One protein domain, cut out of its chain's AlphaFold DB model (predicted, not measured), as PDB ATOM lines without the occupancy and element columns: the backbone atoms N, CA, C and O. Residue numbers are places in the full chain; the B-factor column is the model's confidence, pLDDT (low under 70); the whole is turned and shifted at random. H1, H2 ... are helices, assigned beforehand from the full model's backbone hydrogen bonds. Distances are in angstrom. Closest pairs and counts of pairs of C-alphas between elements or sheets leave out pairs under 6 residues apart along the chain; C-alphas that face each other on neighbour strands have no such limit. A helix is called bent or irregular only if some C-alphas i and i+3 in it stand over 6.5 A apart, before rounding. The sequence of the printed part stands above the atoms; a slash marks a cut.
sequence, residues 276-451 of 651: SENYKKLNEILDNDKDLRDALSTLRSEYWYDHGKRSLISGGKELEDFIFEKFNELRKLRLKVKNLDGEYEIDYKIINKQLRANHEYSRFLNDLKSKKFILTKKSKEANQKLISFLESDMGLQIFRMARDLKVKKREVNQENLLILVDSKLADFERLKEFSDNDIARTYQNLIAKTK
ATOM      1  N   SER A 276     123.155 139.202  97.757       76.62
ATOM      2  CA  SER A 276     123.543 139.692  99.092       76.62
ATOM      3  C   SER A 276     122.352 139.824 100.046       76.62
ATOM      4  O   SER A 276     122.396 139.315 101.170       76.62
ATOM      5  N   GLU A 277     121.257 140.450  99.603       80.06
ATOM      6  CA  GLU A 277     120.030 140.564 100.401       80.06
ATOM      7  C   GLU A 277     119.434 139.182 100.707       80.06
ATOM      8  O   GLU A 277     119.049 138.902 101.845       80.06
ATOM      9  N   ASN A 278     119.422 138.283  99.719       76.56
ATOM     10  CA  ASN A 278     118.926 136.925  99.909       76.56
ATOM     11  C   ASN A 278     119.821 136.080 100.829       76.56
ATOM     12  O   ASN A 278     119.304 135.238 101.558       76.56
ATOM     13  N   TYR A 279     121.138 136.311 100.850       75.25
ATOM     14  CA  TYR A 279     122.045 135.633 101.779       75.25
ATOM     15  C   TYR A 279     121.793 136.033 103.236       75.25
ATOM     16  O   TYR A 279     121.739 135.162 104.107       75.25
ATOM     17  N   LYS A 280     121.526 137.318 103.495       78.75
ATOM     18  CA  LYS A 280     121.132 137.801 104.829       78.75
ATOM     19  C   LYS A 280     119.813 137.176 105.287       78.75
ATOM     20  O   LYS A 280     119.787 136.527 106.329       78.75
ATOM     21  N   LYS A 281     118.762 137.265 104.464       81.00
ATOM     22  CA  LYS A 281     117.443 136.687 104.782       81.00
ATOM     23  C   LYS A 281     117.479 135.170 104.963       81.00
ATOM     24  O   LYS A 281     116.777 134.644 105.821       81.00
ATOM     25  N   LEU A 282     118.295 134.449 104.191       78.88
ATOM     26  CA  LEU A 282     118.468 133.010 104.392       78.88
ATOM     27  C   LEU A 282     119.095 132.702 105.757       78.88
ATOM     28  O   LEU A 282     118.619 131.800 106.443       78.88
ATOM     29  N   ASN A 283     120.131 133.438 106.167       73.50
ATOM     30  CA  ASN A 283     120.728 133.253 107.490       73.50
ATOM     31  C   ASN A 283     119.715 133.563 108.605       73.50
ATOM     32  O   ASN A 283     119.550 132.738 109.498       73.50
ATOM     33  N   GLU A 284     118.958 134.660 108.493       81.75
ATOM     34  CA  GLU A 284     117.863 134.998 109.418       81.75
ATOM     35  C   GLU A 284     116.815 133.875 109.517       81.75
ATOM     36  O   GLU A 284     116.401 133.509 110.617       81.75
ATOM     37  N   ILE A 285     116.406 133.281 108.391       80.81
ATOM     38  CA  ILE A 285     115.479 132.138 108.382       80.81
ATOM     39  C   ILE A 285     116.111 130.928 109.074       80.81
ATOM     40  O   ILE A 285     115.477 130.323 109.931       80.81
ATOM     41  N   LEU A 286     117.354 130.574 108.741       74.56
ATOM     42  CA  LEU A 286     118.025 129.392 109.294       74.56
ATOM     43  C   LEU A 286     118.375 129.528 110.776       74.56
ATOM     44  O   LEU A 286     118.528 128.505 111.446       74.56
ATOM     45  N   ASP A 287     118.507 130.749 111.290       73.69
ATOM     46  CA  ASP A 287     118.676 131.036 112.716       73.69
ATOM     47  C   ASP A 287     117.363 130.912 113.507       73.69
ATOM     48  O   ASP A 287     117.408 130.607 114.698       73.69
ATOM     49  N   ASN A 288     116.204 131.026 112.845       83.06
ATOM     50  CA  ASN A 288     114.879 130.879 113.463       83.06
ATOM     51  C   ASN A 288     114.173 129.532 113.165       83.06
ATOM     52  O   ASN A 288     113.313 129.117 113.941       83.06
ATOM     53  N   ASP A 289     114.525 128.831 112.082       82.38
ATOM     54  CA  ASP A 289     113.923 127.557 111.650       82.38
ATOM     55  C   ASP A 289     114.924 126.390 111.779       82.38
ATOM     56  O   ASP A 289     115.711 126.083 110.874       82.38
ATOM     57  N   LYS A 290     114.890 125.731 112.945       80.12
ATOM     58  CA  LYS A 290     115.708 124.545 113.241       80.12
ATOM     59  C   LYS A 290     115.359 123.363 112.331       80.12
ATOM     60  O   LYS A 290     116.266 122.672 111.873       80.12
ATOM     61  N   ASP A 291     114.080 123.137 112.042       83.38
ATOM     62  CA  ASP A 291     113.640 121.966 111.278       83.38
ATOM     63  C   ASP A 291     114.112 122.052 109.817       83.38
ATOM     64  O   ASP A 291     114.577 121.062 109.250       83.38
ATOM     65  N   LEU A 292     114.102 123.252 109.223       83.25
ATOM     66  CA  LEU A 292     114.704 123.506 107.911       83.25
ATOM     67  C   LEU A 292     116.228 123.295 107.922       83.25
ATOM     68  O   LEU A 292     116.778 122.722 106.977       83.25
ATOM     69  N   ARG A 293     116.921 123.722 108.986       76.31
ATOM     70  CA  ARG A 293     118.370 123.510 109.157       76.31
ATOM     71  C   ARG A 293     118.712 122.014 109.219       76.31
ATOM     72  O   ARG A 293     119.629 121.565 108.523       76.31
ATOM     73  N   ASP A 294     117.949 121.242 109.988       74.94
ATOM     74  CA  ASP A 294     118.104 119.788 110.112       74.94
ATOM     75  C   ASP A 294     117.780 119.084 108.783       74.94
ATOM     76  O   ASP A 294     118.518 118.192 108.347       74.94
ATOM     77  N   ALA A 295     116.745 119.536 108.072       82.31
ATOM     78  CA  ALA A 295     116.390 119.011 106.760       82.31
ATOM     79  C   ALA A 295     117.485 119.269 105.704       82.31
ATOM     80  O   ALA A 295     117.873 118.347 104.981       82.31
ATOM     81  N   LEU A 296     118.073 120.472 105.657       78.75
ATOM     82  CA  LEU A 296     119.219 120.785 104.785       78.75
ATOM     83  C   LEU A 296     120.458 119.921 105.095       78.75
ATOM     84  O   LEU A 296     121.226 119.584 104.187       78.75
ATOM     85  N   SER A 297     120.643 119.515 106.355       73.44
ATOM     86  CA  SER A 297     121.680 118.552 106.756       73.44
ATOM     87  C   SER A 297     121.410 117.153 106.174       73.44
ATOM     88  O   SER A 297     122.305 116.540 105.576       73.44
ATOM     89  N   THR A 298     120.162 116.678 106.255       79.31
ATOM     90  CA  THR A 298     119.715 115.417 105.634       79.31
ATOM     91  C   THR A 298     119.873 115.444 104.108       79.31
ATOM     92  O   THR A 298     120.466 114.520 103.547       79.31
ATOM     93  N   LEU A 299     119.447 116.524 103.442       83.62
ATOM     94  CA  LEU A 299     119.594 116.743 101.994       83.62
ATOM     95  C   LEU A 299     121.038 116.556 101.520       83.62
ATOM     96  O   LEU A 299     121.312 115.792 100.595       83.62
ATOM     97  N   ARG A 300     121.973 117.219 102.209       74.12
ATOM     98  CA  ARG A 300     123.415 117.104 101.966       74.12
ATOM     99  C   ARG A 300     123.912 115.668 102.137       74.12
ATOM    100  O   ARG A 300     124.720 115.215 101.327       74.12
ATOM    101  N   SER A 301     123.462 114.961 103.177       72.44
ATOM    102  CA  SER A 301     123.878 113.573 103.408       72.44
ATOM    103  C   SER A 301     123.419 112.646 102.281       72.44
ATOM    104  O   SER A 301     124.201 111.790 101.873       72.44
ATOM    105  N   GLU A 302     122.188 112.798 101.784       82.75
ATOM    106  CA  GLU A 302     121.674 111.983 100.677       82.75
ATOM    107  C   GLU A 302     122.359 112.334  99.350       82.75
ATOM    108  O   GLU A 302     122.850 111.436  98.668       82.75
ATOM    109  N   TYR A 303     122.516 113.624  99.024       80.38
ATOM    110  CA  TYR A 303     123.199 114.040  97.791       80.38
ATOM    111  C   TYR A 303     124.635 113.492  97.719       80.38
ATOM    112  O   TYR A 303     125.060 112.972  96.686       80.38
ATOM    113  N   TRP A 304     125.371 113.506  98.838       75.88
ATOM    114  CA  TRP A 304     126.705 112.901  98.932       75.88
ATOM    115  C   TRP A 304     126.720 111.370  98.875       75.88
ATOM    116  O   TRP A 304     127.781 110.810  98.587       75.88
ATOM    117  N   TYR A 305     125.609 110.678  99.148       73.94
ATOM    118  CA  TYR A 305     125.529 109.226  98.954       73.94
ATOM    119  C   TYR A 305     125.346 108.830  97.496       73.94
ATOM    120  O   TYR A 305     125.861 107.784  97.100       73.94
ATOM    121  N   ASP A 306     124.654 109.655  96.720       77.81
ATOM    122  CA  ASP A 306     124.353 109.350  95.323       77.81
ATOM    123  C   ASP A 306     125.427 109.904  94.373       77.81
ATOM    124  O   ASP A 306     125.786 109.246  93.402       77.81
ATOM    125  N   HIS A 307     126.035 111.046  94.715       75.06
ATOM    126  CA  HIS A 307     126.996 111.752  93.858       75.06
ATOM    127  C   HIS A 307     128.432 111.811  94.438       75.06
ATOM    128  O   HIS A 307     129.381 112.180  93.745       75.06
ATOM    129  N   GLY A 308     128.626 111.408  95.700       64.94
ATOM    130  CA  GLY A 308     129.926 111.394  96.386       64.94
ATOM    131  C   GLY A 308     130.330 112.736  97.019       64.94
ATOM    132  O   GLY A 308     129.938 113.807  96.585       64.94
ATOM    133  N   LYS A 309     131.193 112.715  98.046       53.12
ATOM    134  CA  LYS A 309     131.545 113.899  98.877       53.12
ATOM    135  C   LYS A 309     132.162 115.112  98.145       53.12
ATOM    136  O   LYS A 309     132.390 116.140  98.778       53.12
ATOM    137  N   ARG A 310     132.533 114.977  96.867       50.38
ATOM    138  CA  ARG A 310     133.142 116.042  96.046       50.38
ATOM    139  C   ARG A 310     132.211 116.566  94.950       50.38
ATOM    140  O   ARG A 310     132.596 117.518  94.276       50.38
ATOM    141  N   SER A 311     131.037 115.960  94.757       55.53
ATOM    142  CA  SER A 311     130.036 116.482  93.834       55.53
ATOM    143  C   SER A 311     129.496 117.819  94.322       55.53
ATOM    144  O   SER A 311     129.504 118.132  95.517       55.53
ATOM    145  N   LEU A 312     129.051 118.621  93.365       58.62
ATOM    146  CA  LEU A 312     128.587 119.978  93.571       58.62
ATOM    147  C   LEU A 312     127.246 120.108  92.863       58.62
ATOM    148  O   LEU A 312     127.192 119.877  91.659       58.62
ATOM    149  N   ILE A 313     126.223 120.534  93.596       66.50
ATOM    150  CA  ILE A 313     124.947 120.929  93.003       66.50
ATOM    151  C   ILE A 313     125.224 122.167  92.143       66.50
ATOM    152  O   ILE A 313     125.681 123.190  92.657       66.50
ATOM    153  N   SER A 314     125.006 122.064  90.836       66.81
ATOM    154  CA  SER A 314     125.383 123.089  89.855       66.81
ATOM    155  C   SER A 314     124.400 124.263  89.775       66.81
ATOM    156  O   SER A 314     124.775 125.351  89.339       66.81
ATOM    157  N   GLY A 315     123.164 124.085  90.255       75.25
ATOM    158  CA  GLY A 315     122.161 125.146  90.347       75.25
ATOM    159  C   GLY A 315     120.903 124.720  91.105       75.25
ATOM    160  O   GLY A 315     120.710 123.545  91.409       75.25
ATOM    161  N   GLY A 316     120.015 125.676  91.396       80.19
ATOM    162  CA  GLY A 316     118.791 125.415  92.161       80.19
ATOM    163  C   GLY A 316     117.815 124.461  91.471       80.19
ATOM    164  O   GLY A 316     117.079 123.770  92.163       80.19
ATOM    165  N   LYS A 317     117.840 124.349  90.133       83.50
ATOM    166  CA  LYS A 317     116.993 123.380  89.422       83.50
ATOM    167  C   LYS A 317     117.436 121.933  89.660       83.50
ATOM    168  O   LYS A 317     116.603 121.103  89.993       83.50
ATOM    169  N   GLU A 318     118.742 121.659  89.614       84.38
ATOM    170  CA  GLU A 318     119.292 120.357  90.022       84.38
ATOM    171  C   GLU A 318     118.934 120.040  91.485       84.38
ATOM    172  O   GLU A 318     118.624 118.899  91.811       84.38
ATOM    173  N   LEU A 319     118.920 121.054  92.361       83.69
ATOM    174  CA  LEU A 319     118.522 120.881  93.758       83.69
ATOM    175  C   LEU A 319     117.035 120.541  93.919       83.69
ATOM    176  O   LEU A 319     116.704 119.620  94.659       83.69
ATOM    177  N   GLU A 320     116.153 121.269  93.232       87.06
ATOM    178  CA  GLU A 320     114.703 121.036  93.216       87.06
ATOM    179  C   GLU A 320     114.383 119.639  92.664       87.06
ATOM    180  O   GLU A 320     113.627 118.888  93.285       87.06
ATOM    181  N   ASP A 321     115.013 119.265  91.546       89.62
ATOM    182  CA  ASP A 321     114.845 117.958  90.912       89.62
ATOM    183  C   ASP A 321     115.357 116.831  91.820       89.62
ATOM    184  O   ASP A 321     114.646 115.845  92.012       89.62
ATOM    185  N   PHE A 322     116.513 117.001  92.478       89.62
ATOM    186  CA  PHE A 322     117.018 116.034  93.459       89.62
ATOM    187  C   PHE A 322     116.113 115.916  94.696       89.62
ATOM    188  O   PHE A 322     115.839 114.804  95.146       89.62
ATOM    189  N   ILE A 323     115.605 117.031  95.242       90.69
ATOM    190  CA  ILE A 323     114.637 117.018  96.356       90.69
ATOM    191  C   ILE A 323     113.387 116.224  95.957       90.69
ATOM    192  O   ILE A 323     112.941 115.350  96.705       90.69
ATOM    193  N   PHE A 324     112.842 116.489  94.768       92.75
ATOM    194  CA  PHE A 324     111.630 115.836  94.285       92.75
ATOM    195  C   PHE A 324     111.850 114.354  93.947       92.75
ATOM    196  O   PHE A 324     111.029 113.509  94.316       92.75
ATOM    197  N   GLU A 325     112.956 114.007  93.288       93.25
ATOM    198  CA  GLU A 325     113.332 112.621  93.009       93.25
ATOM    199  C   GLU A 325     113.504 111.837  94.313       93.25
ATOM    200  O   GLU A 325     112.852 110.803  94.493       93.25
ATOM    201  N   LYS A 326     114.290 112.362  95.264       93.06
ATOM    202  CA  LYS A 326     114.577 111.678  96.528       93.06
ATOM    203  C   LYS A 326     113.340 111.541  97.411       93.06
ATOM    204  O   LYS A 326     113.132 110.479  97.992       93.06
ATOM    205  N   PHE A 327     112.461 112.544  97.452       94.94
ATOM    206  CA  PHE A 327     111.157 112.431  98.114       94.94
ATOM    207  C   PHE A 327     110.323 111.278  97.529       94.94
ATOM    208  O   PHE A 327     109.784 110.448  98.265       94.94
ATOM    209  N   ASN A 328     110.261 111.161  96.199       93.88
ATOM    210  CA  ASN A 328     109.535 110.079  95.533       93.88
ATOM    211  C   ASN A 328     110.210 108.703  95.700       93.88
ATOM    212  O   ASN A 328     109.509 107.698  95.857       93.88
ATOM    213  N   GLU A 329     111.545 108.637  95.704       92.06
ATOM    214  CA  GLU A 329     112.314 107.435  96.049       92.06
ATOM    215  C   GLU A 329     111.977 106.980  97.472       92.06
ATOM    216  O   GLU A 329     111.580 105.831  97.663       92.06
ATOM    217  N   LEU A 330     112.032 107.888  98.452       92.38
ATOM    218  CA  LEU A 330     111.707 107.614  99.851       92.38
ATOM    219  C   LEU A 330     110.244 107.166 100.030       92.38
ATOM    220  O   LEU A 330     109.985 106.244 100.804       92.38
ATOM    221  N   ARG A 331     109.279 107.724  99.280       94.62
ATOM    222  CA  ARG A 331     107.871 107.267  99.321       94.62
ATOM    223  C   ARG A 331     107.711 105.846  98.781       94.62
ATOM    224  O   ARG A 331     106.993 105.046  99.383       94.62
ATOM    225  N   LYS A 332     108.390 105.509  97.679       92.88
ATOM    226  CA  LYS A 332     108.429 104.137  97.137       92.88
ATOM    227  C   LYS A 332     109.120 103.186  98.119       92.88
ATOM    228  O   LYS A 332     108.600 102.106  98.390       92.88
ATOM    229  N   LEU A 333     110.250 103.608  98.685       91.06
ATOM    230  CA  LEU A 333     111.022 102.879  99.688       91.06
ATOM    231  C   LEU A 333     110.170 102.571 100.922       91.06
ATOM    232  O   LEU A 333     110.130 101.421 101.336       91.06
ATOM    233  N   ARG A 334     109.404 103.538 101.440       94.88
ATOM    234  CA  ARG A 334     108.473 103.347 102.567       94.88
ATOM    235  C   ARG A 334     107.483 102.207 102.329       94.88
ATOM    236  O   ARG A 334     107.311 101.351 103.192       94.88
ATOM    237  N   LEU A 335     106.838 102.193 101.160       93.50
ATOM    238  CA  LEU A 335     105.868 101.154 100.795       93.50
ATOM    239  C   LEU A 335     106.530  99.774 100.720       93.50
ATOM    240  O   LEU A 335     105.992  98.814 101.265       93.50
ATOM    241  N   LYS A 336     107.723  99.688 100.120       90.00
ATOM    242  CA  LYS A 336     108.484  98.434 100.049       90.00
ATOM    243  C   LYS A 336     108.983  97.975 101.423       90.00
ATOM    244  O   LYS A 336     108.830  96.808 101.751       90.00
ATOM    245  N   VAL A 337     109.490  98.878 102.271       89.69
ATOM    246  CA  VAL A 337     109.886  98.556 103.657       89.69
ATOM    247  C   VAL A 337     108.685  98.035 104.454       89.69
ATOM    248  O   VAL A 337     108.835  97.085 105.214       89.69
ATOM    249  N   LYS A 338     107.478  98.579 104.250       92.19
ATOM    250  CA  LYS A 338     106.257  98.099 104.922       92.19
ATOM    251  C   LYS A 338     105.881  96.657 104.545       92.19
ATOM    252  O   LYS A 338     105.329  95.946 105.378       92.19
ATOM    253  N   ASN A 339     106.221  96.219 103.333       89.69
ATOM    254  CA  ASN A 339     105.954  94.864 102.836       89.69
ATOM    255  C   ASN A 339     107.180  93.931 102.907       89.69
ATOM    256  O   ASN A 339     107.077  92.763 102.536       89.69
ATOM    257  N   LEU A 340     108.330  94.436 103.367       83.75
ATOM    258  CA  LEU A 340     109.640  93.814 103.168       83.75
ATOM    259  C   LEU A 340     109.710  92.378 103.690       83.75
ATOM    260  O   LEU A 340     110.169  91.503 102.969       83.75
ATOM    261  N   ASP A 341     109.186  92.135 104.890       78.62
ATOM    262  CA  ASP A 341     109.190  90.826 105.556       78.62
ATOM    263  C   ASP A 341     108.205  89.817 104.920       78.62
ATOM    264  O   ASP A 341     108.285  88.617 105.184       78.62
ATOM    265  N   GLY A 342     107.270  90.290 104.085       77.75
ATOM    266  CA  GLY A 342     106.348  89.456 103.307       77.75
ATOM    267  C   GLY A 342     106.866  89.110 101.905       77.75
ATOM    268  O   GLY A 342     106.571  88.031 101.395       77.75
ATOM    269  N   GLU A 343     107.650  90.000 101.293       73.38
ATOM    270  CA  GLU A 343     108.287  89.783  99.982       73.38
ATOM    271  C   GLU A 343     109.662  89.095 100.102       73.38
ATOM    272  O   GLU A 343     110.054  88.324  99.223       73.38
ATOM    273  N   TYR A 344     110.387  89.337 101.200       73.06
ATOM    274  CA  TYR A 344     111.751  88.869 101.429       73.06
ATOM    275  C   TYR A 344     111.917  88.286 102.841       73.06
ATOM    276  O   TYR A 344     111.693  88.951 103.849       73.06
ATOM    277  N   GLU A 345     112.416  87.050 102.928       75.81
ATOM    278  CA  GLU A 345     112.757  86.391 104.199       75.81
ATOM    279  C   GLU A 345     114.085  86.953 104.762       75.81
ATOM    280  O   GLU A 345     115.138  86.311 104.702       75.81
ATOM    281  N   ILE A 346     114.060  88.199 105.249       81.00
ATOM    282  CA  ILE A 346     115.245  88.911 105.750       81.00
ATOM    283  C   ILE A 346     115.524  88.523 107.203       81.00
ATOM    284  O   ILE A 346     114.830  88.937 108.130       81.00
ATOM    285  N   ASP A 347     116.620  87.797 107.433       83.31
ATOM    286  CA  ASP A 347     117.115  87.580 108.792       83.31
ATOM    287  C   ASP A 347     117.853  88.828 109.312       83.31
ATOM    288  O   ASP A 347     119.084  88.959 109.256       83.31
ATOM    289  N   TYR A 348     117.080  89.753 109.882       86.50
ATOM    290  CA  TYR A 348     117.595  90.933 110.573       86.50
ATOM    291  C   TYR A 348     118.574  90.608 111.707       86.50
ATOM    292  O   TYR A 348     119.362  91.479 112.075       86.50
ATOM    293  N   LYS A 349     118.586  89.395 112.280       85.19
ATOM    294  CA  LYS A 349     119.568  89.024 113.316       85.19
ATOM    295  C   LYS A 349     120.959  88.883 112.707       85.19
ATOM    296  O   LYS A 349     121.941  89.249 113.354       85.19
ATOM    297  N   ILE A 350     121.051  88.421 111.459       82.69
ATOM    298  CA  ILE A 350     122.310  88.337 110.707       82.69
ATOM    299  C   ILE A 350     122.829  89.744 110.416       82.69
ATOM    300  O   ILE A 350     123.967  90.051 110.781       82.69
ATOM    301  N   ILE A 351     121.976  90.633 109.888       85.12
ATOM    302  CA  ILE A 351     122.337  92.045 109.682       85.12
ATOM    303  C   ILE A 351     122.733  92.688 111.018       85.12
ATOM    304  O   ILE A 351     123.796  93.290 111.116       85.12
ATOM    305  N   ASN A 352     121.956  92.507 112.090       86.94
ATOM    306  CA  ASN A 352     122.261  93.114 113.386       86.94
ATOM    307  C   ASN A 352     123.574  92.639 114.008       86.94
ATOM    308  O   ASN A 352     124.228  93.440 114.680       86.94
ATOM    309  N   LYS A 353     123.932  91.367 113.817       85.69
ATOM    310  CA  LYS A 353     125.145  90.758 114.372       85.69
ATOM    311  C   LYS A 353     126.398  91.089 113.561       85.69
ATOM    312  O   LYS A 353     127.482  91.144 114.136       85.69
ATOM    313  N   GLN A 354     126.265  91.254 112.245       84.25
ATOM    314  CA  GLN A 354     127.408  91.358 111.332       84.25
ATOM    315  C   GLN A 354     127.626  92.771 110.777       84.25
ATOM    316  O   GLN A 354     128.770  93.144 110.525       84.25
ATOM    317  N   LEU A 355     126.571  93.574 110.602       84.75
ATOM    318  CA  LEU A 355     126.697  94.943 110.110       84.75
ATOM    319  C   LEU A 355     127.223  95.868 111.209       84.75
ATOM    320  O   LEU A 355     126.591  96.043 112.255       84.75
ATOM    321  N   ARG A 356     128.351  96.518 110.931       80.38
ATOM    322  CA  ARG A 356     128.885  97.619 111.736       80.38
ATOM    323  C   ARG A 356     128.485  98.960 111.117       80.38
ATOM    324  O   ARG A 356     128.269  99.048 109.911       80.38
ATOM    325  N   ALA A 357     128.420 100.008 111.938       69.62
ATOM    326  CA  ALA A 357     128.049 101.375 111.535       69.62
ATOM    327  C   ALA A 357     128.943 101.975 110.427       69.62
ATOM    328  O   ALA A 357     128.576 102.945 109.768       69.62
ATOM    329  N   ASN A 358     130.115 101.382 110.238       69.31
ATOM    330  CA  ASN A 358     131.236 101.893 109.473       69.31
ATOM    331  C   ASN A 358     131.590 100.999 108.259       69.31
ATOM    332  O   ASN A 358     132.322 101.419 107.372       69.31
ATOM    333  N   HIS A 359     130.971  99.814 108.141       76.25
ATOM    334  CA  HIS A 359     131.173  98.908 107.011       76.25
ATOM    335  C   HIS A 359     130.930  99.577 105.649       76.25
ATOM    336  O   HIS A 359     129.872 100.163 105.381       76.25
ATOM    337  N   GLU A 360     131.882  99.371 104.743       82.25
ATOM    338  CA  GLU A 360     131.669  99.519 103.309       82.25
ATOM    339  C   GLU A 360     130.756  98.402 102.788       82.25
ATOM    340  O   GLU A 360     130.841  97.250 103.216       82.25
ATOM    341  N   TYR A 361     129.893  98.739 101.831       83.31
ATOM    342  CA  TYR A 361     128.917  97.815 101.250       83.31
ATOM    343  C   TYR A 361     129.573  96.596 100.580       83.31
ATOM    344  O   TYR A 361     129.206  95.455 100.855       83.31
ATOM    345  N   SER A 362     130.607  96.834  99.766       85.44
ATOM    346  CA  SER A 362     131.415  95.795  99.115       85.44
ATOM    347  C   SER A 362     132.087  94.869 100.132       85.44
ATOM    348  O   SER A 362     132.047  93.649  99.980       85.44
ATOM    349  N   ARG A 363     132.664  95.435 101.200       85.44
ATOM    350  CA  ARG A 363     133.302  94.680 102.285       85.44
ATOM    351  C   ARG A 363     132.296  93.808 103.031       85.44
ATOM    352  O   ARG A 363     132.556  92.625 103.201       85.44
ATOM    353  N   PHE A 364     131.130  94.347 103.387       88.06
ATOM    354  CA  PHE A 364     130.073  93.589 104.061       88.06
ATOM    355  C   PHE A 364     129.517  92.443 103.201       88.06
ATOM    356  O   PHE A 364     129.364  91.327 103.696       88.06
ATOM    357  N   LEU A 365     129.280  92.680 101.904       88.56
ATOM    358  CA  LEU A 365     128.903  91.620 100.963       88.56
ATOM    359  C   LEU A 365     129.989  90.545 100.840       88.56
ATOM    360  O   LEU A 365     129.676  89.356 100.822       88.56
ATOM    361  N   ASN A 366     131.262  90.938 100.776       88.31
ATOM    362  CA  ASN A 366     132.378  89.995 100.711       88.31
ATOM    363  C   ASN A 366     132.527  89.190 102.010       88.31
ATOM    364  O   ASN A 366     132.760  87.984 101.943       88.31
ATOM    365  N   ASP A 367     132.327  89.812 103.174       85.38
ATOM    366  CA  ASP A 367     132.326  89.132 104.471       85.38
ATOM    367  C   ASP A 367     131.192  88.094 104.551       85.38
ATOM    368  O   ASP A 367     131.460  86.951 104.925       85.38
ATOM    369  N   LEU A 368     129.973  88.441 104.108       84.94
ATOM    370  CA  LEU A 368     128.824  87.524 103.996       84.94
ATOM    371  C   LEU A 368     129.072  86.357 103.025       84.94
ATOM    372  O   LEU A 368     128.714  85.215 103.323       84.94
ATOM    373  N   LYS A 369     129.680  86.632 101.861       87.44
ATOM    374  CA  LYS A 369     130.053  85.618 100.854       87.44
ATOM    375  C   LYS A 369     131.183  84.711 101.341       87.44
ATOM    376  O   LYS A 369     131.236  83.532 100.982       87.44
ATOM    377  N   SER A 370     132.098  85.238 102.154       83.19
ATOM    378  CA  SER A 370     133.169  84.452 102.756       83.19
ATOM    379  C   SER A 370     132.579  83.429 103.734       83.19
ATOM    380  O   SER A 370     131.716  83.731 104.556       83.19
ATOM    381  N   LYS A 371     133.074  82.184 103.709       64.19
ATOM    382  CA  LYS A 371     132.554  81.100 104.572       64.19
ATOM    383  C   LYS A 371     132.756  81.335 106.082       64.19
ATOM    384  O   LYS A 371     132.335  80.503 106.879       64.19
ATOM    385  N   LYS A 372     133.374  82.453 106.481       62.69
ATOM    386  CA  LYS A 372     133.798  82.791 107.849       62.69
ATOM    387  C   LYS A 372     132.645  82.865 108.864       62.69
ATOM    388  O   LYS A 372     132.897  82.799 110.062       62.69
ATOM    389  N   PHE A 373     131.396  82.960 108.394       59.22
ATOM    390  CA  PHE A 373     130.197  83.098 109.231       59.22
ATOM    391  C   PHE A 373     129.121  82.013 109.016       59.22
ATOM    392  O   PHE A 373     128.047  82.091 109.616       59.22
ATOM    393  N   ILE A 374     129.378  80.989 108.191       58.44
ATOM    394  CA  ILE A 374     128.397  79.930 107.880       58.44
ATOM    395  C   ILE A 374     128.586  78.749 108.841       58.44
ATOM    396  O   ILE A 374     129.390  77.857 108.582       58.44
ATOM    397  N   LEU A 375     127.833  78.731 109.947       56.41
ATOM    398  CA  LEU A 375     127.946  77.691 110.985       56.41
ATOM    399  C   LEU A 375     126.918  76.547 110.864       56.41
ATOM    400  O   LEU A 375     127.089  75.516 111.503       56.41
ATOM    401  N   THR A 376     125.855  76.684 110.058       71.94
ATOM    402  CA  THR A 376     124.843  75.618 109.863       71.94
ATOM    403  C   THR A 376     124.299  75.557 108.430       71.94
ATOM    404  O   THR A 376     124.268  76.568 107.723       71.94
ATOM    405  N   LYS A 377     123.779  74.392 108.005       67.38
ATOM    406  CA  LYS A 377     123.153  74.219 106.675       67.38
ATOM    407  C   LYS A 377     121.984  75.194 106.450       67.38
ATOM    408  O   LYS A 377     121.934  75.819 105.398       67.38
ATOM    409  N   LYS A 378     121.120  75.396 107.457       70.06
ATOM    410  CA  LYS A 378     119.999  76.357 107.402       70.06
ATOM    411  C   LYS A 378     120.486  77.809 107.270       70.06
ATOM    412  O   LYS A 378     119.939  78.560 106.473       70.06
ATOM    413  N   SER A 379     121.570  78.181 107.964       69.12
ATOM    414  CA  SER A 379     122.170  79.521 107.816       69.12
ATOM    415  C   SER A 379     122.773  79.778 106.431       69.12
ATOM    416  O   SER A 379     122.840  80.927 106.013       69.12
ATOM    417  N   LYS A 380     123.184  78.736 105.691       76.62
ATOM    418  CA  LYS A 380     123.744  78.900 104.341       76.62
ATOM    419  C   LYS A 380     122.690  79.393 103.347       76.62
ATOM    420  O   LYS A 380     122.972  80.298 102.573       76.62
ATOM    421  N   GLU A 381     121.498  78.805 103.377       79.56
ATOM    422  CA  GLU A 381     120.403  79.170 102.473       79.56
ATOM    423  C   GLU A 381     119.856  80.567 102.795       79.56
ATOM    424  O   GLU A 381     119.743  81.398 101.896       79.56
ATOM    425  N   ALA A 382     119.640  80.869 104.082       75.56
ATOM    426  CA  ALA A 382     119.254  82.204 104.540       75.56
ATOM    427  C   ALA A 382     120.302  83.276 104.175       75.56
ATOM    428  O   ALA A 382     119.943  84.319 103.635       75.56
ATOM    429  N   ASN A 383     121.602  83.001 104.368       79.75
ATOM    430  CA  ASN A 383     122.670  83.899 103.913       79.75
ATOM    431  C   ASN A 383     122.636  84.108 102.397       79.75
ATOM    432  O   ASN A 383     122.880  85.217 101.939       79.75
ATOM    433  N   GLN A 384     122.352  83.072 101.607       85.19
ATOM    434  CA  GLN A 384     122.365  83.184 100.150       85.19
ATOM    435  C   GLN A 384     121.155  83.971  99.621       85.19
ATOM    436  O   GLN A 384     121.330  84.798  98.724       85.19
ATOM    437  N   LYS A 385     119.973  83.822 100.243       85.25
ATOM    438  CA  LYS A 385     118.822  84.723 100.039       85.25
ATOM    439  C   LYS A 385     119.167  86.166 100.428       85.25
ATOM    440  O   LYS A 385     118.932  87.075  99.640       85.25
ATOM    441  N   LEU A 386     119.779  86.376 101.599       85.56
ATOM    442  CA  LEU A 386     120.172  87.704 102.085       85.56
ATOM    443  C   LEU A 386     121.223  88.377 101.187       85.56
ATOM    444  O   LEU A 386     121.107  89.568 100.929       85.56
ATOM    445  N   ILE A 387     122.222  87.643 100.688       89.12
ATOM    446  CA  ILE A 387     123.218  88.166  99.738       89.12
ATOM    447  C   ILE A 387     122.524  88.594  98.443       89.12
ATOM    448  O   ILE A 387     122.688  89.738  98.036       89.12
ATOM    449  N   SER A 388     121.693  87.726  97.854       89.75
ATOM    450  CA  SER A 388     120.956  88.047  96.624       89.75
ATOM    451  C   SER A 388     119.987  89.219  96.803       89.75
ATOM    452  O   SER A 388     119.783  89.985  95.864       89.75
ATOM    453  N   PHE A 389     119.389  89.371  97.989       89.62
ATOM    454  CA  PHE A 389     118.595  90.545  98.334       89.62
ATOM    455  C   PHE A 389     119.470  91.796  98.408       89.62
ATOM    456  O   PHE A 389     119.164  92.784  97.746       89.62
ATOM    457  N   LEU A 390     120.559  91.749  99.186       89.06
ATOM    458  CA  LEU A 390     121.465  92.878  99.391       89.06
ATOM    459  C   LEU A 390     122.052  93.383  98.072       89.06
ATOM    460  O   LEU A 390     122.136  94.590  97.915       89.06
ATOM    461  N   GLU A 391     122.377  92.485  97.137       91.50
ATOM    462  CA  GLU A 391     122.895  92.794  95.793       91.50
ATOM    463  C   GLU A 391     121.912  93.545  94.875       91.50
ATOM    464  O   GLU A 391     122.343  94.075  93.852       91.50
ATOM    465  N   SER A 392     120.624  93.627  95.223       89.69
ATOM    466  CA  SER A 392     119.645  94.456  94.504       89.69
ATOM    467  C   SER A 392     119.694  95.929  94.939       89.69
ATOM    468  O   SER A 392     120.115  96.242  96.051       89.69
ATOM    469  N   ASP A 393     119.165  96.843  94.120       86.25
ATOM    470  CA  ASP A 393     119.059  98.275  94.470       86.25
ATOM    471  C   ASP A 393     118.295  98.498  95.788       86.25
ATOM    472  O   ASP A 393     118.672  99.321  96.627       86.25
ATOM    473  N   MET A 394     117.244  97.696  95.999       86.00
ATOM    474  CA  MET A 394     116.477  97.629  97.242       86.00
ATOM    475  C   MET A 394     117.381  97.246  98.417       86.00
ATOM    476  O   MET A 394     117.384  97.910  99.451       86.00
ATOM    477  N   GLY A 395     118.180  96.195  98.243       87.69
ATOM    478  CA  GLY A 395     119.141  95.711  99.222       87.69
ATOM    479  C   GLY A 395     120.218  96.730  99.576       87.69
ATOM    480  O   GLY A 395     120.532  96.897 100.755       87.69
ATOM    481  N   LEU A 396     120.720  97.479  98.592       88.38
ATOM    482  CA  LEU A 396     121.647  98.591  98.799       88.38
ATOM    483  C   LEU A 396     120.994  99.740  99.592       88.38
ATOM    484  O   LEU A 396     121.617 100.273 100.513       88.38
ATOM    485  N   GLN A 397     119.743 100.104  99.292       87.81
ATOM    486  CA  GLN A 397     118.984 101.096 100.072       87.81
ATOM    487  C   GLN A 397     118.754 100.623 101.517       87.81
ATOM    488  O   GLN A 397     119.051 101.366 102.458       87.81
ATOM    489  N   ILE A 398     118.310  99.375 101.718       89.12
ATOM    490  CA  ILE A 398     118.165  98.788 103.060       89.12
ATOM    491  C   ILE A 398     119.516  98.730 103.774       89.12
ATOM    492  O   ILE A 398     119.569  99.066 104.949       89.12
ATOM    493  N   PHE A 399     120.619  98.390 103.103       89.94
ATOM    494  CA  PHE A 399     121.959  98.418 103.696       89.94
ATOM    495  C   PHE A 399     122.352  99.826 104.159       89.94
ATOM    496  O   PHE A 399     122.816  99.991 105.290       89.94
ATOM    497  N   ARG A 400     122.147 100.855 103.321       88.44
ATOM    498  CA  ARG A 400     122.428 102.260 103.671       88.44
ATOM    499  C   ARG A 400     121.641 102.673 104.921       88.44
ATOM    500  O   ARG A 400     122.227 103.231 105.847       88.44
ATOM    501  N   MET A 401     120.354 102.327 104.982       88.81
ATOM    502  CA  MET A 401     119.480 102.608 106.126       88.81
ATOM    503  C   MET A 401     119.787 101.764 107.365       88.81
ATOM    504  O   MET A 401     119.774 102.276 108.476       88.81
ATOM    505  N   ALA A 402     120.118 100.487 107.200       87.62
ATOM    506  CA  ALA A 402     120.556  99.606 108.273       87.62
ATOM    507  C   ALA A 402     121.858 100.121 108.896       87.62
ATOM    508  O   ALA A 402     122.001 100.125 110.118       87.62
ATOM    509  N   ARG A 403     122.784 100.627 108.074       85.44
ATOM    510  CA  ARG A 403     123.998 101.292 108.548       85.44
ATOM    511  C   ARG A 403     123.662 102.586 109.285       85.44
ATOM    512  O   ARG A 403     124.202 102.791 110.365       85.44
ATOM    513  N   ASP A 404     122.745 103.409 108.771       77.38
ATOM    514  CA  ASP A 404     122.239 104.580 109.501       77.38
ATOM    515  C   ASP A 404     121.650 104.166 110.865       77.38
ATOM    516  O   ASP A 404     122.045 104.720 111.883       77.38
ATOM    517  N   LEU A 405     120.807 103.132 110.945       82.44
ATOM    518  CA  LEU A 405     120.300 102.605 112.221       82.44
ATOM    519  C   LEU A 405     121.417 102.114 113.153       82.44
ATOM    520  O   LEU A 405     121.363 102.378 114.355       82.44
ATOM    521  N   LYS A 406     122.466 101.473 112.623       84.31
ATOM    522  CA  LYS A 406     123.650 101.098 113.409       84.31
ATOM    523  C   LYS A 406     124.427 102.310 113.929       84.31
ATOM    524  O   LYS A 406     124.851 102.275 115.082       84.31
ATOM    525  N   VAL A 407     124.562 103.381 113.141       66.56
ATOM    526  CA  VAL A 407     125.115 104.677 113.591       66.56
ATOM    527  C   VAL A 407     124.261 105.245 114.737       66.56
ATOM    528  O   VAL A 407     124.806 105.641 115.766       66.56
ATOM    529  N   LYS A 408     122.927 105.162 114.615       74.31
ATOM    530  CA  LYS A 408     121.924 105.521 115.640       74.31
ATOM    531  C   LYS A 408     121.875 104.576 116.858       74.31
ATOM    532  O   LYS A 408     121.053 104.756 117.750       74.31
ATOM    533  N   LYS A 409     122.702 103.520 116.895       77.12
ATOM    534  CA  LYS A 409     122.642 102.410 117.877       77.12
ATOM    535  C   LYS A 409     121.248 101.768 118.025       77.12
ATOM    536  O   LYS A 409     120.963 101.152 119.050       77.12
ATOM    537  N   ARG A 410     120.394 101.883 117.007       83.00
ATOM    538  CA  ARG A 410     119.085 101.223 116.942       83.00
ATOM    539  C   ARG A 410     119.250  99.826 116.356       83.00
ATOM    540  O   ARG A 410     120.168  99.563 115.572       83.00
ATOM    541  N   GLU A 411     118.359  98.918 116.730       90.69
ATOM    542  CA  GLU A 411     118.298  97.619 116.070       90.69
ATOM    543  C   GLU A 411     117.823  97.793 114.628       90.69
ATOM    544  O   GLU A 411     116.858  98.505 114.352       90.69
ATOM    545  N   VAL A 412     118.501  97.125 113.698       91.56
ATOM    546  CA  VAL A 412     118.046  97.026 112.314       91.56
ATOM    547  C   VAL A 412     116.870  96.062 112.301       91.56
ATOM    548  O   VAL A 412     117.067  94.854 112.360       91.56
ATOM    549  N   ASN A 413     115.656  96.581 112.269       93.94
ATOM    550  CA  ASN A 413     114.429  95.813 112.111       93.94
ATOM    551  C   ASN A 413     113.459  96.626 111.240       93.94
ATOM    552  O   ASN A 413     113.704  97.809 110.980       93.94
ATOM    553  N   GLN A 414     112.389  95.995 110.762       93.38
ATOM    554  CA  GLN A 414     111.438  96.619 109.842       93.38
ATOM    555  C   GLN A 414     110.848  97.930 110.403       93.38
ATOM    556  O   GLN A 414     110.793  98.937 109.701       93.38
ATOM    557  N   GLU A 415     110.488  97.950 111.691       94.50
ATOM    558  CA  GLU A 415     109.930  99.115 112.390       94.50
ATOM    559  C   GLU A 415     110.906 100.303 112.431       94.50
ATOM    560  O   GLU A 415     110.564 101.409 112.013       94.50
ATOM    561  N   ASN A 416     112.149 100.088 112.868       93.69
ATOM    562  CA  ASN A 416     113.159 101.145 112.901       93.69
ATOM    563  C   ASN A 416     113.530 101.629 111.491       93.69
ATOM    564  O   ASN A 416     113.825 102.813 111.317       93.69
ATOM    565  N   LEU A 417     113.498 100.750 110.479       92.62
ATOM    566  CA  LEU A 417     113.680 101.149 109.080       92.62
ATOM    567  C   LEU A 417     112.535 102.065 108.626       92.62
ATOM    568  O   LEU A 417     112.816 103.107 108.037       92.62
ATOM    569  N   LEU A 418     111.278 101.750 108.962       94.19
ATOM    570  CA  LEU A 418     110.130 102.629 108.700       94.19
ATOM    571  C   LEU A 418     110.270 103.982 109.409       94.19
ATOM    572  O   LEU A 418     110.150 105.009 108.754       94.19
ATOM    573  N   ILE A 419     110.608 104.004 110.703       93.44
ATOM    574  CA  ILE A 419     110.817 105.253 111.462       93.44
ATOM    575  C   ILE A 419     111.921 106.116 110.826       93.44
ATOM    576  O   ILE A 419     111.814 107.344 110.785       93.44
ATOM    577  N   LEU A 420     112.990 105.497 110.312       91.06
ATOM    578  CA  LEU A 420     114.055 106.216 109.614       91.06
ATOM    579  C   LEU A 420     113.588 106.783 108.267       91.06
ATOM    580  O   LEU A 420     113.917 107.930 107.968       91.06
ATOM    581  N   VAL A 421     112.844 106.006 107.471       93.94
ATOM    582  CA  VAL A 421     112.275 106.476 106.197       93.94
ATOM    583  C   VAL A 421     111.292 107.615 106.439       93.94
ATOM    584  O   VAL A 421     111.390 108.633 105.765       93.94
ATOM    585  N   ASP A 422     110.407 107.489 107.426       94.69
ATOM    586  CA  ASP A 422     109.388 108.490 107.746       94.69
ATOM    587  C   ASP A 422     110.027 109.792 108.252       94.69
ATOM    588  O   ASP A 422     109.626 110.876 107.836       94.69
ATOM    589  N   SER A 423     111.102 109.706 109.047       92.50
ATOM    590  CA  SER A 423     111.894 110.883 109.424       92.50
ATOM    591  C   SER A 423     112.589 111.541 108.228       92.50
ATOM    592  O   SER A 423     112.625 112.766 108.177       92.50
ATOM    593  N   LYS A 424     113.144 110.775 107.276       93.19
ATOM    594  CA  LYS A 424     113.731 111.361 106.057       93.19
ATOM    595  C   LYS A 424     112.651 111.933 105.135       93.19
ATOM    596  O   LYS A 424     112.897 112.935 104.477       93.19
ATOM    597  N   LEU A 425     111.465 111.328 105.092       94.81
ATOM    598  CA  LEU A 425     110.326 111.845 104.337       94.81
ATOM    599  C   LEU A 425     109.866 113.195 104.870       94.81
ATOM    600  O   LEU A 425     109.714 114.094 104.059       94.81
ATOM    601  N   ALA A 426     109.726 113.357 106.189       94.62
ATOM    602  CA  ALA A 426     109.415 114.650 106.799       94.62
ATOM    603  C   ALA A 426     110.475 115.717 106.465       94.62
ATOM    604  O   ALA A 426     110.121 116.816 106.045       94.62
ATOM    605  N   ASP A 427     111.769 115.378 106.553       91.12
ATOM    606  CA  ASP A 427     112.856 116.287 106.157       91.12
ATOM    607  C   ASP A 427     112.726 116.710 104.670       91.12
ATOM    608  O   ASP A 427     112.809 117.892 104.342       91.12
ATOM    609  N   PHE A 428     112.474 115.768 103.751       93.44
ATOM    610  CA  PHE A 428     112.311 116.069 102.318       93.44
ATOM    611  C   PHE A 428     110.968 116.728 101.959       93.44
ATOM    612  O   PHE A 428     110.911 117.489 100.994       93.44
ATOM    613  N   GLU A 429     109.907 116.490 102.729       94.00
ATOM    614  CA  GLU A 429     108.624 117.187 102.615       94.00
ATOM    615  C   GLU A 429     108.794 118.655 103.010       94.00
ATOM    616  O   GLU A 429     108.447 119.532 102.223       94.00
ATOM    617  N   ARG A 430     109.475 118.931 104.131       92.56
ATOM    618  CA  ARG A 430     109.831 120.290 104.562       92.56
ATOM    619  C   ARG A 430     110.681 121.028 103.524       92.56
ATOM    620  O   ARG A 430     110.453 122.205 103.251       92.56
ATOM    621  N   LEU A 431     111.642 120.339 102.908       89.44
ATOM    622  CA  LEU A 431     112.449 120.903 101.821       89.44
ATOM    623  C   LEU A 431     111.640 121.169 100.557       89.44
ATOM    624  O   LEU A 431     111.934 122.137  99.865       89.44
ATOM    625  N   LYS A 432     110.637 120.339 100.257       89.94
ATOM    626  CA  LYS A 432     109.730 120.547  99.126       89.94
ATOM    627  C   LYS A 432     108.775 121.719  99.381       89.94
ATOM    628  O   LYS A 432     108.625 122.550  98.497       89.94
ATOM    629  N   GLU A 433     108.191 121.832 100.576       89.19
ATOM    630  CA  GLU A 433     107.413 123.014 100.990       89.19
ATOM    631  C   GLU A 433     108.231 124.301 100.840       89.19
ATOM    632  O   GLU A 433     107.718 125.325 100.391       89.19
ATOM    633  N   PHE A 434     109.522 124.236 101.183       85.81
ATOM    634  CA  PHE A 434     110.467 125.313 100.929       85.81
ATOM    635  C   PHE A 434     110.662 125.522  99.411       85.81
ATOM    636  O   PHE A 434     110.455 126.634  98.941       85.81
ATOM    637  N   SER A 435     110.954 124.484  98.611       82.69
ATOM    638  CA  SER A 435     111.084 124.589  97.137       82.69
ATOM    639  C   SER A 435     109.877 125.220  96.437       82.69
ATOM    640  O   SER A 435     110.049 125.909  95.434       82.69
ATOM    641  N   ASP A 436     108.663 124.968  96.928       80.50
ATOM    642  CA  ASP A 436     107.418 125.393  96.280       80.50
ATOM    643  C   ASP A 436     107.154 126.916  96.410       80.50
ATOM    644  O   ASP A 436     106.208 127.429  95.812       80.50
ATOM    645  N   ASN A 437     107.984 127.660  97.157       80.06
ATOM    646  CA  ASN A 437     107.911 129.117  97.309       80.06
ATOM    647  C   ASN A 437     109.012 129.824  96.490       80.06
ATOM    648  O   ASN A 437     110.200 129.545  96.651       80.06
ATOM    649  N   ASP A 438     108.644 130.800  95.652       72.50
ATOM    650  CA  ASP A 438     109.576 131.525  94.765       72.50
ATOM    651  C   ASP A 438     110.726 132.240  95.507       72.50
ATOM    652  O   ASP A 438     111.858 132.305  95.013       72.50
ATOM    653  N   ILE A 439     110.482 132.723  96.730       72.81
ATOM    654  CA  ILE A 439     111.530 133.309  97.581       72.81
ATOM    655  C   ILE A 439     112.551 132.226  97.964       72.81
ATOM    656  O   ILE A 439     113.764 132.421  97.884       72.81
ATOM    657  N   ALA A 440     112.071 131.039  98.319       70.94
ATOM    658  CA  ALA A 440     112.908 129.929  98.744       70.94
ATOM    659  C   ALA A 440     113.615 129.212  97.582       70.94
ATOM    660  O   ALA A 440     114.747 128.766  97.766       70.94
ATOM    661  N   ARG A 441     113.075 129.226  96.354       72.00
ATOM    662  CA  ARG A 441     113.847 128.896  95.135       72.00
ATOM    663  C   ARG A 441     115.076 129.788  94.969       72.00
ATOM    664  O   ARG A 441     116.138 129.327  94.541       72.00
ATOM    665  N   THR A 442     114.962 131.065  95.330       71.75
ATOM    666  CA  THR A 442     116.095 132.001  95.302       71.75
ATOM    667  C   THR A 442     117.140 131.617  96.357       71.75
ATOM    668  O   THR A 442     118.333 131.544  96.049       71.75
ATOM    669  N   TYR A 443     116.705 131.227  97.559       73.06
ATOM    670  CA  TYR A 443     117.594 130.684  98.595       73.06
ATOM    671  C   TYR A 443     118.213 129.323  98.236       73.06
ATOM    672  O   TYR A 443     119.371 129.079  98.557       73.06
ATOM    673  N   GLN A 444     117.508 128.443  97.528       69.31
ATOM    674  CA  GLN A 444     118.052 127.162  97.060       69.31
ATOM    675  C   GLN A 444     119.156 127.350  96.015       69.31
ATOM    676  O   GLN A 444     120.198 126.699  96.096       69.31
ATOM    677  N   ASN A 445     118.977 128.291  95.082       68.38
ATOM    678  CA  ASN A 445     120.034 128.699  94.152       68.38
ATOM    679  C   ASN A 445     121.275 129.225  94.889       68.38
ATOM    680  O   ASN A 445     122.401 128.897  94.514       68.38
ATOM    681  N   LEU A 446     121.074 130.009  95.948       67.31
ATOM    682  CA  LEU A 446     122.143 130.495  96.814       67.31
ATOM    683  C   LEU A 446     122.846 129.338  97.556       67.31
ATOM    684  O   LEU A 446     124.064 129.232  97.449       67.31
ATOM    685  N   ILE A 447     122.113 128.434  98.221       66.88
ATOM    686  CA  ILE A 447     122.665 127.264  98.940       66.88
ATOM    687  C   ILE A 447     123.504 126.376  98.007       66.88
ATOM    688  O   ILE A 447     124.607 125.960  98.376       66.88
ATOM    689  N   ALA A 448     123.009 126.111  96.793       65.50
ATOM    690  CA  ALA A 448     123.732 125.348  95.776       65.50
ATOM    691  C   ALA A 448     125.061 126.028  95.386       65.50
ATOM    692  O   ALA A 448     126.110 125.378  95.365       65.50
ATOM    693  N   LYS A 449     125.036 127.348  95.150       61.53
ATOM    694  CA  LYS A 449     126.221 128.144  94.783       61.53
ATOM    695  C   LYS A 449     127.245 128.261  95.922       61.53
ATOM    696  O   LYS A 449     128.429 128.002  95.702       61.53
ATOM    697  N   THR A 450     126.820 128.648  97.127       56.94
ATOM    698  CA  THR A 450     127.721 128.983  98.252       56.94
ATOM    699  C   THR A 450     128.202 127.762  99.032       56.94
ATOM    700  O   THR A 450     129.265 127.808  99.650       56.94
ATOM    701  N   LYS A 451     127.465 126.649  98.962       56.44
ATOM    702  CA  LYS A 451     127.765 125.339  99.559       56.44
ATOM    703  C   LYS A 451     127.763 125.263 101.085       56.44
ATOM    704  O   LYS A 451     127.671 124.137 101.563       56.44
TER     705      LYS A 451
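Overview. This is residues 276 to 451 of the 651 residues of an uncharacterized protein of Bdellovibrionaceae bacterium (UniProt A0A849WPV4). Two long helices, H3 and H8, run side by side in opposite ways as the spine of a rod, with helices gathered at both ends. At one end H2 crosses H8, with H1 and H9 beyond it; at the other H7 crosses the beginning of H8 and leads to a loosely joined group of H4, H5 and H6. The printed part has 176 residues with nine named helices, H1 to H9 in order along the chain, and no named strand: the class is all helix. It is only just loose, close to compact, with a radius of gyration of the C-alphas of 19.0 A and spans of 66 by 30 by 25 A.

Arrangement. H1, residues 276 to 288, touches H9, residues 438 to 450, about perpendicular at 82 degrees, the closest C-alphas being those of Leu 282 and Tyr 443, 6.3 A apart. H2, residues 290 to 307, touches the hub H8, residues 414 to 435, at 74 degrees, about perpendicular, with C-alphas 295 and 427 closest at 4.5 A. H3, residues 316 to 343, touches H8 at a shallow tilt of 22 degrees, opposite ways; C-alphas 327 and 428 are closest at 5.7 A. H3 also touches H9, with residues 316 to 320 alone, Gly 316 and Asn 445 having the closest C-alphas at 4.0 A. H4, residues 348 to 354, touches no helix but is near H5, residues 361 to 369, and H6, residues 377 to 390. H5 and H6 form a helical hairpin at a shallow tilt of 22 degrees, C-alphas 365 and 387 being closest at 6.8 A. H7, residues 393 to 407, touches H6 only at the corner, C-alphas 389 and 395 being closest at 5.3 A. H7 touches H8 about perpendicular, at 83 degrees, with C-alphas 401 and 417 closest at 6.7 A. H8 and H9 touch only at the corner, C-alphas 435 and 441 being closest at 5.5 A. Every O i to N i+4 pair is within hydrogen-bond range in H1, H2, H4, H5, H7, H8 and H9, against 22 of 24 in H3 and 9 of 10 in H6.

Along the chain. H1 begins at C-alpha 276 (123.543, 139.692, 99.092) and measures 19.0 A. H2 measures 25.8 A, H3 38.0 A, H4 9.9 A, H5 12.3 A, H6 20.1 A, H7 21.1 A, H8 30.7 A and H9 18.7 A. H3 has a kink of 39 degrees near residue 337 and is irregular, C-alphas 338 and 341 being 7.9 A apart. H9 ends at C-alpha 450 (127.721, 128.983, 98.252).

Size, cuts and confidence. The C-alphas farthest apart, of Glu 277 and Lys 377, are 66.7 A apart. The printed part has no cut and no long link. Mean pLDDT of the printed part is 81.3; residues under 70 include 308 to 314, 371 to 375 and 444 to 451.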